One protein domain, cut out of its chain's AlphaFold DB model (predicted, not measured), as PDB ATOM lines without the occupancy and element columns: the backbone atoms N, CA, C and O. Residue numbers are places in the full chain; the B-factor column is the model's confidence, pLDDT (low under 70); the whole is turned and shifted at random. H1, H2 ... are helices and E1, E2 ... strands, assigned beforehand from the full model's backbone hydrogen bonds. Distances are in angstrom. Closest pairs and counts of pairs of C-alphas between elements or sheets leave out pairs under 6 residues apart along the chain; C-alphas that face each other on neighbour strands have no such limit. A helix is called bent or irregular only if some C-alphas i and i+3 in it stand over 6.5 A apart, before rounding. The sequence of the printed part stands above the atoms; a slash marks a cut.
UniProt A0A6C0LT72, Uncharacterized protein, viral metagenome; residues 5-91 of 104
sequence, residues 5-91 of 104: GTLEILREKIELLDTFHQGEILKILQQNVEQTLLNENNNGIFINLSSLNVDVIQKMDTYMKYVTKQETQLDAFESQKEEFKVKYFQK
ATOM      1  N   GLY A   5      66.888 -22.304  14.818       77.56
ATOM      2  CA  GLY A   5      66.270 -23.429  14.114       77.56
ATOM      3  C   GLY A   5      64.749 -23.522  14.289       77.56
ATOM      4  O   GLY A   5      64.058 -23.952  13.374       77.56
ATOM      5  N   THR A   6      64.194 -23.087  15.425       86.50
ATOM      6  CA  THR A   6      62.731 -23.092  15.636       86.50
ATOM      7  C   THR A   6      62.009 -22.015  14.832       86.50
ATOM      8  O   THR A   6      60.908 -22.270  14.349       86.50
ATOM      9  N   LEU A   7      62.619 -20.839  14.657       91.75
ATOM     10  CA  LEU A   7      62.028 -19.764  13.854       91.75
ATOM     11  C   LEU A   7      62.062 -20.092  12.358       91.75
ATOM     12  O   LEU A   7      61.102 -19.792  11.654       91.75
ATOM     13  N   GLU A   8      63.120 -20.763  11.892       92.50
ATOM     14  CA  GLU A   8      63.231 -21.227  10.505       92.50
ATOM     15  C   GLU A   8      62.108 -22.208  10.150       92.50
ATOM     16  O   GLU A   8      61.377 -22.001   9.186       92.50
ATOM     17  N   ILE A   9      61.897 -23.219  10.998       93.81
ATOM     18  CA  ILE A   9      60.830 -24.211  10.811       93.81
ATOM     19  C   ILE A   9      59.451 -23.544  10.824       93.81
ATOM     20  O   ILE A   9      58.563 -23.935  10.067       93.81
ATOM     21  N   LEU A  10      59.241 -22.560  11.704       94.62
ATOM     22  CA  LEU A  10      57.985 -21.819  11.740       94.62
ATOM     23  C   LEU A  10      57.769 -21.049  10.430       94.62
ATOM     24  O   LEU A  10      56.684 -21.148   9.864       94.62
ATOM     25  N   ARG A  11      58.792 -20.346   9.925       94.62
ATOM     26  CA  ARG A  11      58.724 -19.631   8.642       94.62
ATOM     27  C   ARG A  11      58.348 -20.574   7.503       94.62
ATOM     28  O   ARG A  11      57.365 -20.316   6.819       94.62
ATOM     29  N   GLU A  12      59.088 -21.670   7.343       94.94
ATOM     30  CA  GLU A  12      58.865 -22.636   6.262       94.94
ATOM     31  C   GLU A  12      57.433 -23.179   6.279       94.94
ATOM     32  O   GLU A  12      56.777 -23.259   5.245       94.94
ATOM     33  N   LYS A  13      56.903 -23.502   7.464       95.06
ATOM     34  CA  LYS A  13      55.520 -23.974   7.589       95.06
ATOM     35  C   LYS A  13      54.500 -22.911   7.200       95.06
ATOM     36  O   LYS A  13      53.503 -23.250   6.576       95.06
ATOM     37  N   ILE A  14      54.732 -21.653   7.568       94.94
ATOM     38  CA  ILE A  14      53.836 -20.541   7.228       94.94
ATOM     39  C   ILE A  14      53.835 -20.286   5.715       94.94
ATOM     40  O   ILE A  14      52.777 -20.072   5.128       94.94
ATOM     41  N   GLU A  15      54.997 -20.354   5.068       93.19
ATOM     42  CA  GLU A  15      55.137 -20.169   3.616       93.19
ATOM     43  C   GLU A  15      54.426 -21.263   2.806       93.19
ATOM     44  O   GLU A  15      53.964 -21.000   1.698       93.19
ATOM     45  N   LEU A  16      54.298 -22.469   3.366       94.44
ATOM     46  CA  LEU A  16      53.601 -23.600   2.743       94.44
ATOM     47  C   LEU A  16      52.077 -23.581   2.930       94.44
ATOM     48  O   LEU A  16      51.382 -24.343   2.258       94.44
ATOM     49  N   LEU A  17      51.555 -22.749   3.833       94.06
ATOM     50  CA  LEU A  17      50.115 -22.600   4.016       94.06
ATOM     51  C   LEU A  17      49.459 -21.940   2.801       94.06
ATOM     52  O   LEU A  17      50.075 -21.161   2.076       94.06
ATOM     53  N   ASP A  18      48.165 -22.190   2.626       94.62
ATOM     54  CA  ASP A  18      47.381 -21.427   1.666       94.62
ATOM     55  C   ASP A  18      47.241 -19.945   2.069       94.62
ATOM     56  O   ASP A  18      47.469 -19.524   3.209       94.62
ATOM     57  N   THR A  19      46.809 -19.137   1.100       92.75
ATOM     58  CA  THR A  19      46.642 -17.687   1.271       92.75
ATOM     59  C   THR A  19      45.652 -17.299   2.373       92.75
ATOM     60  O   THR A  19      45.779 -16.219   2.951       92.75
ATOM     61  N   PHE A  20      44.673 -18.155   2.683       95.31
ATOM     62  CA  PHE A  20      43.706 -17.882   3.738       95.31
ATOM     63  C   PHE A  20      44.389 -17.978   5.103       95.31
ATOM     64  O   PHE A  20      44.340 -17.025   5.883       95.31
ATOM     65  N   HIS A  21      45.108 -19.071   5.369       96.44
ATOM     66  CA  HIS A  21      45.810 -19.237   6.637       96.44
ATOM     67  C   HIS A  21      46.993 -18.269   6.786       96.44
ATOM     68  O   HIS A  21      47.209 -17.759   7.887       96.44
ATOM     69  N   GLN A  22      47.697 -17.934   5.699       94.94
ATOM     70  CA  GLN A  22      48.694 -16.854   5.703       94.94
ATOM     71  C   GLN A  22      48.067 -15.498   6.075       94.94
ATOM     72  O   GLN A  22      48.638 -14.746   6.866       94.94
ATOM     73  N   GLY A  23      46.860 -15.205   5.576       95.19
ATOM     74  CA  GLY A  23      46.102 -14.003   5.930       95.19
ATOM     75  C   GLY A  23      45.706 -13.941   7.409       95.19
ATOM     76  O   GLY A  23      45.786 -12.880   8.026       95.19
ATOM     77  N   GLU A  24      45.333 -15.066   8.020       97.38
ATOM     78  CA  GLU A  24      45.044 -15.119   9.461       97.38
ATOM     79  C   GLU A  24      46.298 -14.879  10.313       97.38
ATOM     80  O   GLU A  24      46.247 -14.158  11.310       97.38
ATOM     81  N   ILE A  25      47.449 -15.407   9.894       96.75
ATOM     82  CA  ILE A  25      48.729 -15.128  10.557       96.75
ATOM     83  C   ILE A  25      49.086 -13.649  10.439       96.75
ATOM     84  O   ILE A  25      49.491 -13.032  11.427       96.75
ATOM     85  N   LEU A  26      48.866 -13.044   9.273       95.56
ATOM     86  CA  LEU A  26      49.036 -11.608   9.102       95.56
ATOM     87  C   LEU A  26      48.141 -10.802  10.055       95.56
ATOM     88  O   LEU A  26      48.609  -9.826  10.637       95.56
ATOM     89  N   LYS A  27      46.889 -11.216  10.287       96.19
ATOM     90  CA  LYS A  27      46.014 -10.562  11.278       96.19
ATOM     91  C   LYS A  27      46.581 -10.657  12.694       96.19
ATOM     92  O   LYS A  27      46.540  -9.669  13.426       96.19
ATOM     93  N   ILE A  28      47.140 -11.811  13.079       96.81
ATOM     94  CA  ILE A  28      47.830 -11.968  14.372       96.81
ATOM     95  C   ILE A  28      48.983 -10.965  14.468       96.81
ATOM     96  O   ILE A  28      49.123 -10.296  15.490       96.81
ATOM     97  N   LEU A  29      49.778 -10.821  13.410       95.50
ATOM     98  CA  LEU A  29      50.876  -9.860  13.368       95.50
ATOM     99  C   LEU A  29      50.362  -8.417  13.500       95.50
ATOM    100  O   LEU A  29      50.748  -7.727  14.438       95.50
ATOM    101  N   GLN A  30      49.418  -7.990  12.660       94.50
ATOM    102  CA  GLN A  30      48.836  -6.637  12.685       94.50
ATOM    103  C   GLN A  30      48.256  -6.235  14.051       94.50
ATOM    104  O   GLN A  30      48.257  -5.060  14.404       94.50
ATOM    105  N   GLN A  31      47.762  -7.197  14.833       95.81
ATOM    106  CA  GLN A  31      47.210  -6.945  16.166       95.81
ATOM    107  C   GLN A  31      48.263  -6.858  17.278       95.81
ATOM    108  O   GLN A  31      47.940  -6.403  18.374       95.81
ATOM    109  N   ASN A  32      49.485  -7.352  17.052       94.56
ATOM    110  CA  ASN A  32      50.465  -7.567  18.121       94.56
ATOM    111  C   ASN A  32      51.862  -7.002  17.832       94.56
ATOM    112  O   ASN A  32      52.717  -7.052  18.717       94.56
ATOM    113  N   VAL A  33      52.112  -6.481  16.629       93.06
ATOM    114  CA  VAL A  33      53.387  -5.858  16.254       93.06
ATOM    115  C   VAL A  33      53.158  -4.448  15.725       93.06
ATOM    116  O   VAL A  33      52.080  -4.129  15.225       93.06
ATOM    117  N   GLU A  34      54.172  -3.591  15.825       91.06
ATOM    118  CA  GLU A  34      54.092  -2.267  15.211       91.06
ATOM    119  C   GLU A  34      54.056  -2.364  13.684       91.06
ATOM    120  O   GLU A  34      54.783  -3.151  13.077       91.06
ATOM    121  N   GLN A  35      53.259  -1.498  13.052       86.50
ATOM    122  CA  GLN A  35      53.098  -1.464  11.596       86.50
ATOM    123  C   GLN A  35      54.428  -1.244  10.853       86.50
ATOM    124  O   GLN A  35      54.586  -1.695   9.725       86.50
ATOM    125  N   THR A  36      55.400  -0.587  11.487       85.44
ATOM    126  CA  THR A  36      56.748  -0.345  10.945       85.44
ATOM    127  C   THR A  36      57.554  -1.630  10.726       85.44
ATOM    128  O   THR A  36      58.476  -1.633   9.912       85.44
ATOM    129  N   LEU A  37      57.203  -2.721  11.416       87.69
ATOM    130  CA  LEU A  37      57.815  -4.042  11.256       87.69
ATOM    131  C   LEU A  37      57.188  -4.853  10.110       87.69
ATOM    132  O   LEU A  37      57.740  -5.881   9.719       87.69
ATOM    133  N   LEU A  38      56.051  -4.397   9.573       89.12
ATOM    134  CA  LEU A  38      55.336  -5.016   8.460       89.12
ATOM    135  C   LEU A  38      55.695  -4.280   7.166       89.12
ATOM    136  O   LEU A  38      55.081  -3.274   6.813       89.12
ATOM    137  N   ASN A  39      56.720  -4.768   6.466       88.06
ATOM    138  CA  ASN A  39      57.187  -4.149   5.229       88.06
ATOM    139  C   ASN A  39      56.418  -4.714   4.031       88.06
ATOM    140  O   ASN A  39      56.715  -5.808   3.556       88.06
ATOM    141  N   GLU A  40      55.419  -3.976   3.562       86.38
ATOM    142  CA  GLU A  40      54.588  -4.364   2.425       86.38
ATOM    143  C   GLU A  40      55.140  -3.828   1.097       86.38
ATOM    144  O   GLU A  40      55.524  -2.664   0.974       86.38
ATOM    145  N   ASN A  41      55.135  -4.678   0.073       86.19
ATOM    146  CA  ASN A  41      55.341  -4.294  -1.317       86.19
ATOM    147  C   ASN A  41      54.340  -5.033  -2.224       86.19
ATOM    148  O   ASN A  41      53.539  -5.840  -1.759       86.19
ATOM    149  N   ASN A  42      54.402  -4.795  -3.538       86.12
ATOM    150  CA  ASN A  42      53.485  -5.414  -4.509       86.12
ATOM    151  C   ASN A  42      53.489  -6.959  -4.507       86.12
ATOM    152  O   ASN A  42      52.591  -7.563  -5.086       86.12
ATOM    153  N   ASN A  43      54.489  -7.591  -3.888       81.81
ATOM    154  CA  ASN A  43      54.652  -9.040  -3.815       81.81
ATOM    155  C   ASN A  43      54.262  -9.621  -2.443       81.81
ATOM    156  O   ASN A  43      54.366 -10.830  -2.260       81.81
ATOM    157  N   GLY A  44      53.837  -8.792  -1.484       85.44
ATOM    158  CA  GLY A  44      53.395  -9.227  -0.159       85.44
ATOM    159  C   GLY A  44      54.082  -8.489   0.987       85.44
ATOM    160  O   GLY A  44      54.646  -7.409   0.814       85.44
ATOM    161  N   ILE A  45      54.015  -9.086   2.178       89.31
ATOM    162  CA  ILE A  45      54.518  -8.499   3.422       89.31
ATOM    163  C   ILE A  45      55.751  -9.263   3.882       89.31
ATOM    164  O   ILE A  45      55.709 -10.468   4.113       89.31
ATOM    165  N   PHE A  46      56.848  -8.536   4.041       91.25
ATOM    166  CA  PHE A  46      58.088  -9.034   4.600       91.25
ATOM    167  C   PHE A  46      58.159  -8.722   6.096       91.25
ATOM    168  O   PHE A  46      57.946  -7.584   6.520       91.25
ATOM    169  N   ILE A  47      58.507  -9.736   6.889       90.81
ATOM    170  CA  ILE A  47      58.670  -9.626   8.337       90.81
ATOM    171  C   ILE A  47      59.896 -10.414   8.798       90.81
ATOM    172  O   ILE A  47      60.138 -11.537   8.359       90.81
ATOM    173  N   ASN A  48      60.674  -9.836   9.713       90.75
ATOM    174  CA  ASN A  48      61.786 -10.537  10.346       90.75
ATOM    175  C   ASN A  48      61.328 -11.162  11.670       90.75
ATOM    176  O   ASN A  48      61.205 -10.457  12.674       90.75
ATOM    177  N   LEU A  49      61.144 -12.486  11.694       91.56
ATOM    178  CA  LEU A  49      60.695 -13.212  12.890       91.56
ATOM    179  C   LEU A  49      61.615 -13.017  14.106       91.56
ATOM    180  O   LEU A  49      61.129 -12.988  15.229       91.56
ATOM    181  N   SER A  50      62.919 -12.797  13.897       91.06
ATOM    182  CA  SER A  50      63.881 -12.584  14.994       91.06
ATOM    183  C   SER A  50      63.708 -11.239  15.710       91.06
ATOM    184  O   SER A  50      64.284 -11.032  16.774       91.06
ATOM    185  N   SER A  51      62.958 -10.305  15.116       89.69
ATOM    186  CA  SER A  51      62.631  -9.007  15.724       89.69
ATOM    187  C   SER A  51      61.311  -9.010  16.496       89.69
ATOM    188  O   SER A  51      60.935  -7.987  17.064       89.69
ATOM    189  N   LEU A  52      60.599 -10.139  16.514       92.12
ATOM    190  CA  LEU A  52      59.298 -10.238  17.161       92.12
ATOM    191  C   LEU A  52      59.441 -10.654  18.620       92.12
ATOM    192  O   LEU A  52      60.346 -11.393  19.001       92.12
ATOM    193  N   ASN A  53      58.500 -10.201  19.445       93.69
ATOM    194  CA  ASN A  53      58.397 -10.681  20.815       93.69
ATOM    195  C   ASN A  53      58.008 -12.165  20.822       93.69
ATOM    196  O   ASN A  53      57.137 -12.584  20.055       93.69
ATOM    197  N   VAL A  54      58.582 -12.927  21.756       93.19
ATOM    198  CA  VAL A  54      58.301 -14.363  21.948       93.19
ATOM    199  C   VAL A  54      56.800 -14.664  22.052       93.19
ATOM    200  O   VAL A  54      56.329 -15.663  21.520       93.19
ATOM    201  N   ASP A  55      56.016 -13.770  22.660       95.50
ATOM    202  CA  ASP A  55      54.566 -13.942  22.794       95.50
ATOM    203  C   ASP A  55      53.850 -13.943  21.433       95.50
ATOM    204  O   ASP A  55      52.877 -14.670  21.232       95.50
ATOM    205  N   VAL A  56      54.337 -13.156  20.468       96.00
ATOM    206  CA  VAL A  56      53.804 -13.124  19.095       96.00
ATOM    207  C   VAL A  56      54.150 -14.423  18.375       96.00
ATOM    208  O   VAL A  56      53.276 -15.028  17.750       96.00
ATOM    209  N   ILE A  57      55.393 -14.894  18.523       95.62
ATOM    210  CA  ILE A  57      55.841 -16.187  17.989       95.62
ATOM    211  C   ILE A  57      54.973 -17.325  18.540       95.62
ATOM    212  O   ILE A  57      54.484 -18.156  17.776       95.62
ATOM    213  N   GLN A  58      54.692 -17.327  19.844       95.44
ATOM    214  CA  GLN A  58      53.836 -18.330  20.481       95.44
ATOM    215  C   GLN A  58      52.386 -18.288  19.988       95.44
ATOM    216  O   GLN A  58      51.764 -19.343  19.831       95.44
ATOM    217  N   LYS A  59      51.831 -17.099  19.720       97.38
ATOM    218  CA  LYS A  59      50.490 -16.968  19.125       97.38
ATOM    219  C   LYS A  59      50.438 -17.576  17.728       97.38
ATOM    220  O   LYS A  59      49.511 -18.330  17.438       97.38
ATOM    221  N   MET A  60      51.445 -17.301  16.897       96.75
ATOM    222  CA  MET A  60      51.549 -17.904  15.567       96.75
ATOM    223  C   MET A  60      51.706 -19.425  15.656       96.75
ATOM    224  O   MET A  60      50.958 -20.144  15.005       96.75
ATOM    225  N   ASP A  61      52.588 -19.939  16.517       95.31
ATOM    226  CA  ASP A  61      52.766 -21.386  16.716       95.31
ATOM    227  C   ASP A  61      51.482 -22.074  17.219       95.31
ATOM    228  O   ASP A  61      51.122 -23.169  16.779       95.31
ATOM    229  N   THR A  62      50.733 -21.411  18.101       96.88
ATOM    230  CA  THR A  62      49.431 -21.901  18.578       96.88
ATOM    231  C   THR A  62      48.416 -21.985  17.441       96.88
ATOM    232  O   THR A  62      47.703 -22.982  17.328       96.88
ATOM    233  N   TYR A  63      48.371 -20.970  16.578       97.94
ATOM    234  CA  TYR A  63      47.523 -20.989  15.393       97.94
ATOM    235  C   TYR A  63      47.940 -22.099  14.415       97.94
ATOM    236  O   TYR A  63      47.091 -22.872  13.978       97.94
ATOM    237  N   MET A  64      49.241 -22.273  14.163       96.06
ATOM    238  CA  MET A  64      49.754 -23.364  13.324       96.06
ATOM    239  C   MET A  64      49.305 -24.738  13.831       96.06
ATOM    240  O   MET A  64      48.833 -25.567  13.056       96.06
ATOM    241  N   LYS A  65      49.380 -24.976  15.146       95.56
ATOM    242  CA  LYS A  65      48.895 -26.223  15.763       95.56
ATOM    243  C   LYS A  65      47.399 -26.441  15.550       95.56
ATOM    244  O   LYS A  65      46.971 -27.585  15.394       95.56
ATOM    245  N   TYR A  66      46.604 -25.372  15.568       96.75
ATOM    246  CA  TYR A  66      45.174 -25.452  15.283       96.75
ATOM    247  C   TYR A  66      44.914 -25.869  13.831       96.75
ATOM    248  O   TYR A  66      44.146 -26.806  13.614       96.75
ATOM    249  N   VAL A  67      45.599 -25.242  12.868       96.00
ATOM    250  CA  VAL A  67      45.469 -25.563  11.436       96.00
ATOM    251  C   VAL A  67      45.842 -27.020  11.168       96.00
ATOM    252  O   VAL A  67      45.016 -27.780  10.674       96.00
ATOM    253  N   THR A  68      47.014 -27.467  11.628       93.94
ATOM    254  CA  THR A  68      47.448 -28.863  11.439       93.94
ATOM    255  C   THR A  68      46.466 -29.866  12.049       93.94
ATOM    256  O   THR A  68      46.208 -30.931  11.483       93.94
ATOM    257  N   LYS A  69      45.888 -29.547  13.216       95.94
ATOM    258  CA  LYS A  69      44.874 -30.403  13.843       95.94
ATOM    259  C   LYS A  69      43.603 -30.476  12.996       95.94
ATOM    260  O   LYS A  69      43.027 -31.557  12.895       95.94
ATOM    261  N   GLN A  70      43.164 -29.355  12.431       94.44
ATOM    262  CA  GLN A  70      41.988 -29.299  11.567       94.44
ATOM    263  C   GLN A  70      42.189 -30.142  10.303       94.44
ATOM    264  O   GLN A  70      41.338 -30.978  10.012       94.44
ATOM    265  N   GLU A  71      43.323 -29.990   9.617       92.88
ATOM    266  CA  GLU A  71      43.673 -30.781   8.426       92.88
ATOM    267  C   GLU A  71      43.682 -32.281   8.738       92.88
ATOM    268  O   GLU A  71      42.967 -33.057   8.110       92.88
ATOM    269  N   THR A  72      44.368 -32.681   9.813       95.19
ATOM    270  CA  THR A  72      44.432 -34.094  10.230       95.19
ATOM    271  C   THR A  72      43.041 -34.679  10.513       95.19
ATOM    272  O   THR A  72      42.773 -35.850  10.240       95.19
ATOM    273  N   GLN A  73      42.140 -33.888  11.103       96.75
ATOM    274  CA  GLN A  73      40.769 -34.323  11.370       96.75
ATOM    275  C   GLN A  73      39.954 -34.472  10.083       96.75
ATOM    276  O   GLN A  73      39.192 -35.432   9.967       96.75
ATOM    277  N   LEU A  74      40.117 -33.553   9.129       95.19
ATOM    278  CA  LEU A  74      39.465 -33.627   7.822       95.19
ATOM    279  C   LEU A  74      39.928 -34.865   7.047       95.19
ATOM    280  O   LEU A  74      39.079 -35.650   6.623       95.19
ATOM    281  N   ASP A  75      41.237 -35.116   6.993       96.12
ATOM    282  CA  ASP A  75      41.813 -36.298   6.342       96.12
ATOM    283  C   ASP A  75      41.273 -37.602   6.945       96.12
ATOM    284  O   ASP A  75      40.918 -38.554   6.239       96.12
ATOM    285  N   ALA A  76      41.166 -37.650   8.276       96.81
ATOM    286  CA  ALA A  76      40.609 -38.795   8.982       96.81
ATOM    287  C   ALA A  76      39.122 -39.007   8.654       96.81
ATOM    288  O   ALA A  76      38.677 -40.154   8.545       96.81
ATOM    289  N   PHE A  77      38.344 -37.932   8.501       96.88
ATOM    290  CA  PHE A  77      36.939 -38.024   8.107       96.88
ATOM    291  C   PHE A  77      36.769 -38.460   6.652       96.88
ATOM    292  O   PHE A  77      35.906 -39.294   6.371       96.88
ATOM    293  N   GLU A  78      37.587 -37.955   5.731       95.44
ATOM    294  CA  GLU A  78      37.548 -38.376   4.328       95.44
ATOM    295  C   GLU A  78      37.954 -39.836   4.163       95.44
ATOM    296  O   GLU A  78      37.270 -40.587   3.464       95.44
ATOM    297  N   SER A  79      38.973 -40.277   4.899       96.12
ATOM    298  CA  SER A  79      39.382 -41.682   4.936       96.12
ATOM    299  C   SER A  79      38.251 -42.593   5.429       96.12
ATOM    300  O   SER A  79      37.930 -43.592   4.785       96.12
ATOM    301  N   GLN A  80      37.582 -42.224   6.530       95.88
ATOM    302  CA  GLN A  80      36.431 -42.972   7.058       95.88
ATOM    303  C   GLN A  80      35.254 -42.999   6.076       95.88
ATOM    304  O   GLN A  80      34.582 -44.022   5.921       95.88
ATOM    305  N   LYS A  81      34.991 -41.877   5.399       95.25
ATOM    306  CA  LYS A  81      33.934 -41.772   4.390       95.25
ATOM    307  C   LYS A  81      34.204 -42.705   3.210       95.25
ATOM    308  O   LYS A  81      33.276 -43.380   2.756       95.25
ATOM    309  N   GLU A  82      35.442 -42.769   2.727       94.12
ATOM    310  CA  GLU A  82      35.802 -43.671   1.632       94.12
ATOM    311  C   GLU A  82      35.755 -45.138   2.074       94.12
ATOM    312  O   GLU A  82      35.191 -45.968   1.359       94.12
ATOM    313  N   GLU A  83      36.226 -45.463   3.283       94.19
ATOM    314  CA  GLU A  83      36.107 -46.817   3.837       94.19
ATOM    315  C   GLU A  83      34.640 -47.266   3.903       94.19
ATOM    316  O   GLU A  83      34.296 -48.359   3.443       94.19
ATOM    317  N   PHE A  84      33.750 -46.410   4.415       93.56
ATOM    318  CA  PHE A  84      32.316 -46.685   4.462       93.56
ATOM    319  C   PHE A  84      31.750 -46.926   3.058       93.56
ATOM    320  O   PHE A  84      31.017 -47.892   2.829       93.56
ATOM    321  N   LYS A  85      32.134 -46.086   2.092       91.31
ATOM    322  CA  LYS A  85      31.682 -46.207   0.706       91.31
ATOM    323  C   LYS A  85      32.101 -47.535   0.077       91.31
ATOM    324  O   LYS A  85      31.278 -48.213  -0.542       91.31
ATOM    325  N   VAL A  86      33.361 -47.920   0.258       90.31
ATOM    326  CA  VAL A  86      33.902 -49.194  -0.228       90.31
ATOM    327  C   VAL A  86      33.191 -50.369   0.441       90.31
ATOM    328  O   VAL A  86      32.743 -51.293  -0.241       90.31
ATOM    329  N   LYS A  87      33.052 -50.327   1.771       90.50
ATOM    330  CA  LYS A  87      32.504 -51.429   2.567       90.50
ATOM    331  C   LYS A  87      31.043 -51.736   2.245       90.50
ATOM    332  O   LYS A  87      30.698 -52.915   2.223       90.50
ATOM    333  N   TYR A  88      30.220 -50.714   2.004       86.06
ATOM    334  CA  TYR A  88      28.763 -50.875   1.912       86.06
ATOM    335  C   TYR A  88      28.156 -50.630   0.527       86.06
ATOM    336  O   TYR A  88      27.025 -51.040   0.315       86.06
ATOM    337  N   PHE A  89      28.859 -49.988  -0.416       84.56
ATOM    338  CA  PHE A  89      28.276 -49.685  -1.736       84.56
ATOM    339  C   PHE A  89      29.085 -50.213  -2.925       84.56
ATOM    340  O   PHE A  89      28.546 -50.308  -4.026       84.56
ATOM    341  N   GLN A  90      30.366 -50.565  -2.749       71.81
ATOM    342  CA  GLN A  90      31.189 -51.095  -3.851       71.81
ATOM    343  C   GLN A  90      31.218 -52.633  -3.907       71.81
ATOM    344  O   GLN A  90      31.446 -53.188  -4.981       71.81
ATOM    345  N   LYS A  91      30.948 -53.335  -2.795       58.62
ATOM    346  CA  LYS A  91      30.892 -54.811  -2.769       58.62
ATOM    347  C   LYS A  91      29.658 -55.403  -3.463       58.62
ATOM    348  O   LYS A  91      29.776 -56.473  -4.049       58.62
TER     349      LYS A  91
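AT A GLANCE: This is residues 5 to 91 of the 104 residues of an uncharacterized protein of viral metagenome (UniProt A0A6C0LT72). A long helix, H3, begins in a compact head with H1, H2 and the strand hairpin E1 and E2, and its residues 68 to 91 stick out as a free arm. The 87 printed residues, mostly helix, run H1, H2, E1, E2, H3, with one antiparallel sheet, E1 - E2. The whole is only just loose, close to extended: radius of gyration of the C-alphas 17.9 A, spans 62 by 28 by 23 A.

IN THESE COORDINATES: H1, residues 5 to 16, begins at C-alpha 5 (66.270, -23.429, 14.114) and measures 17.0 A. H2, residues 19 to 32, measures 20.0 A. E1 is residues 39 to 41, E2 44 to 46. H3, residues 54 to 91, runs 54.8 A to C-alpha 91 (30.892, -54.811, -2.769); it is only just irregular, C-alphas 87 and 90 being 6.6 A apart.

HOW THE PARTS SIT: H1 is close to but not clearly touching H2, closest C-alphas Ile 14 and Gln 22, 6.5 A. H3 touches H2 with residues 56 to 67 alone, at a shallow tilt of 26 degrees, opposite ways; the closest C-alphas, Ile 25 and Met 60, are 6.4 A apart. In the hairpin, N 41 and O 44 are within hydrogen-bond range, 2.9 A. Every O i to N i+4 pair is within range in H1 and H2, 32 of 34 in H3.

THE WHOLE: The farthest C-alphas, Thr 36 and Lys 91, are 61.8 A apart. The printed part has no cut and no long link. Residue 91 is under pLDDT 70.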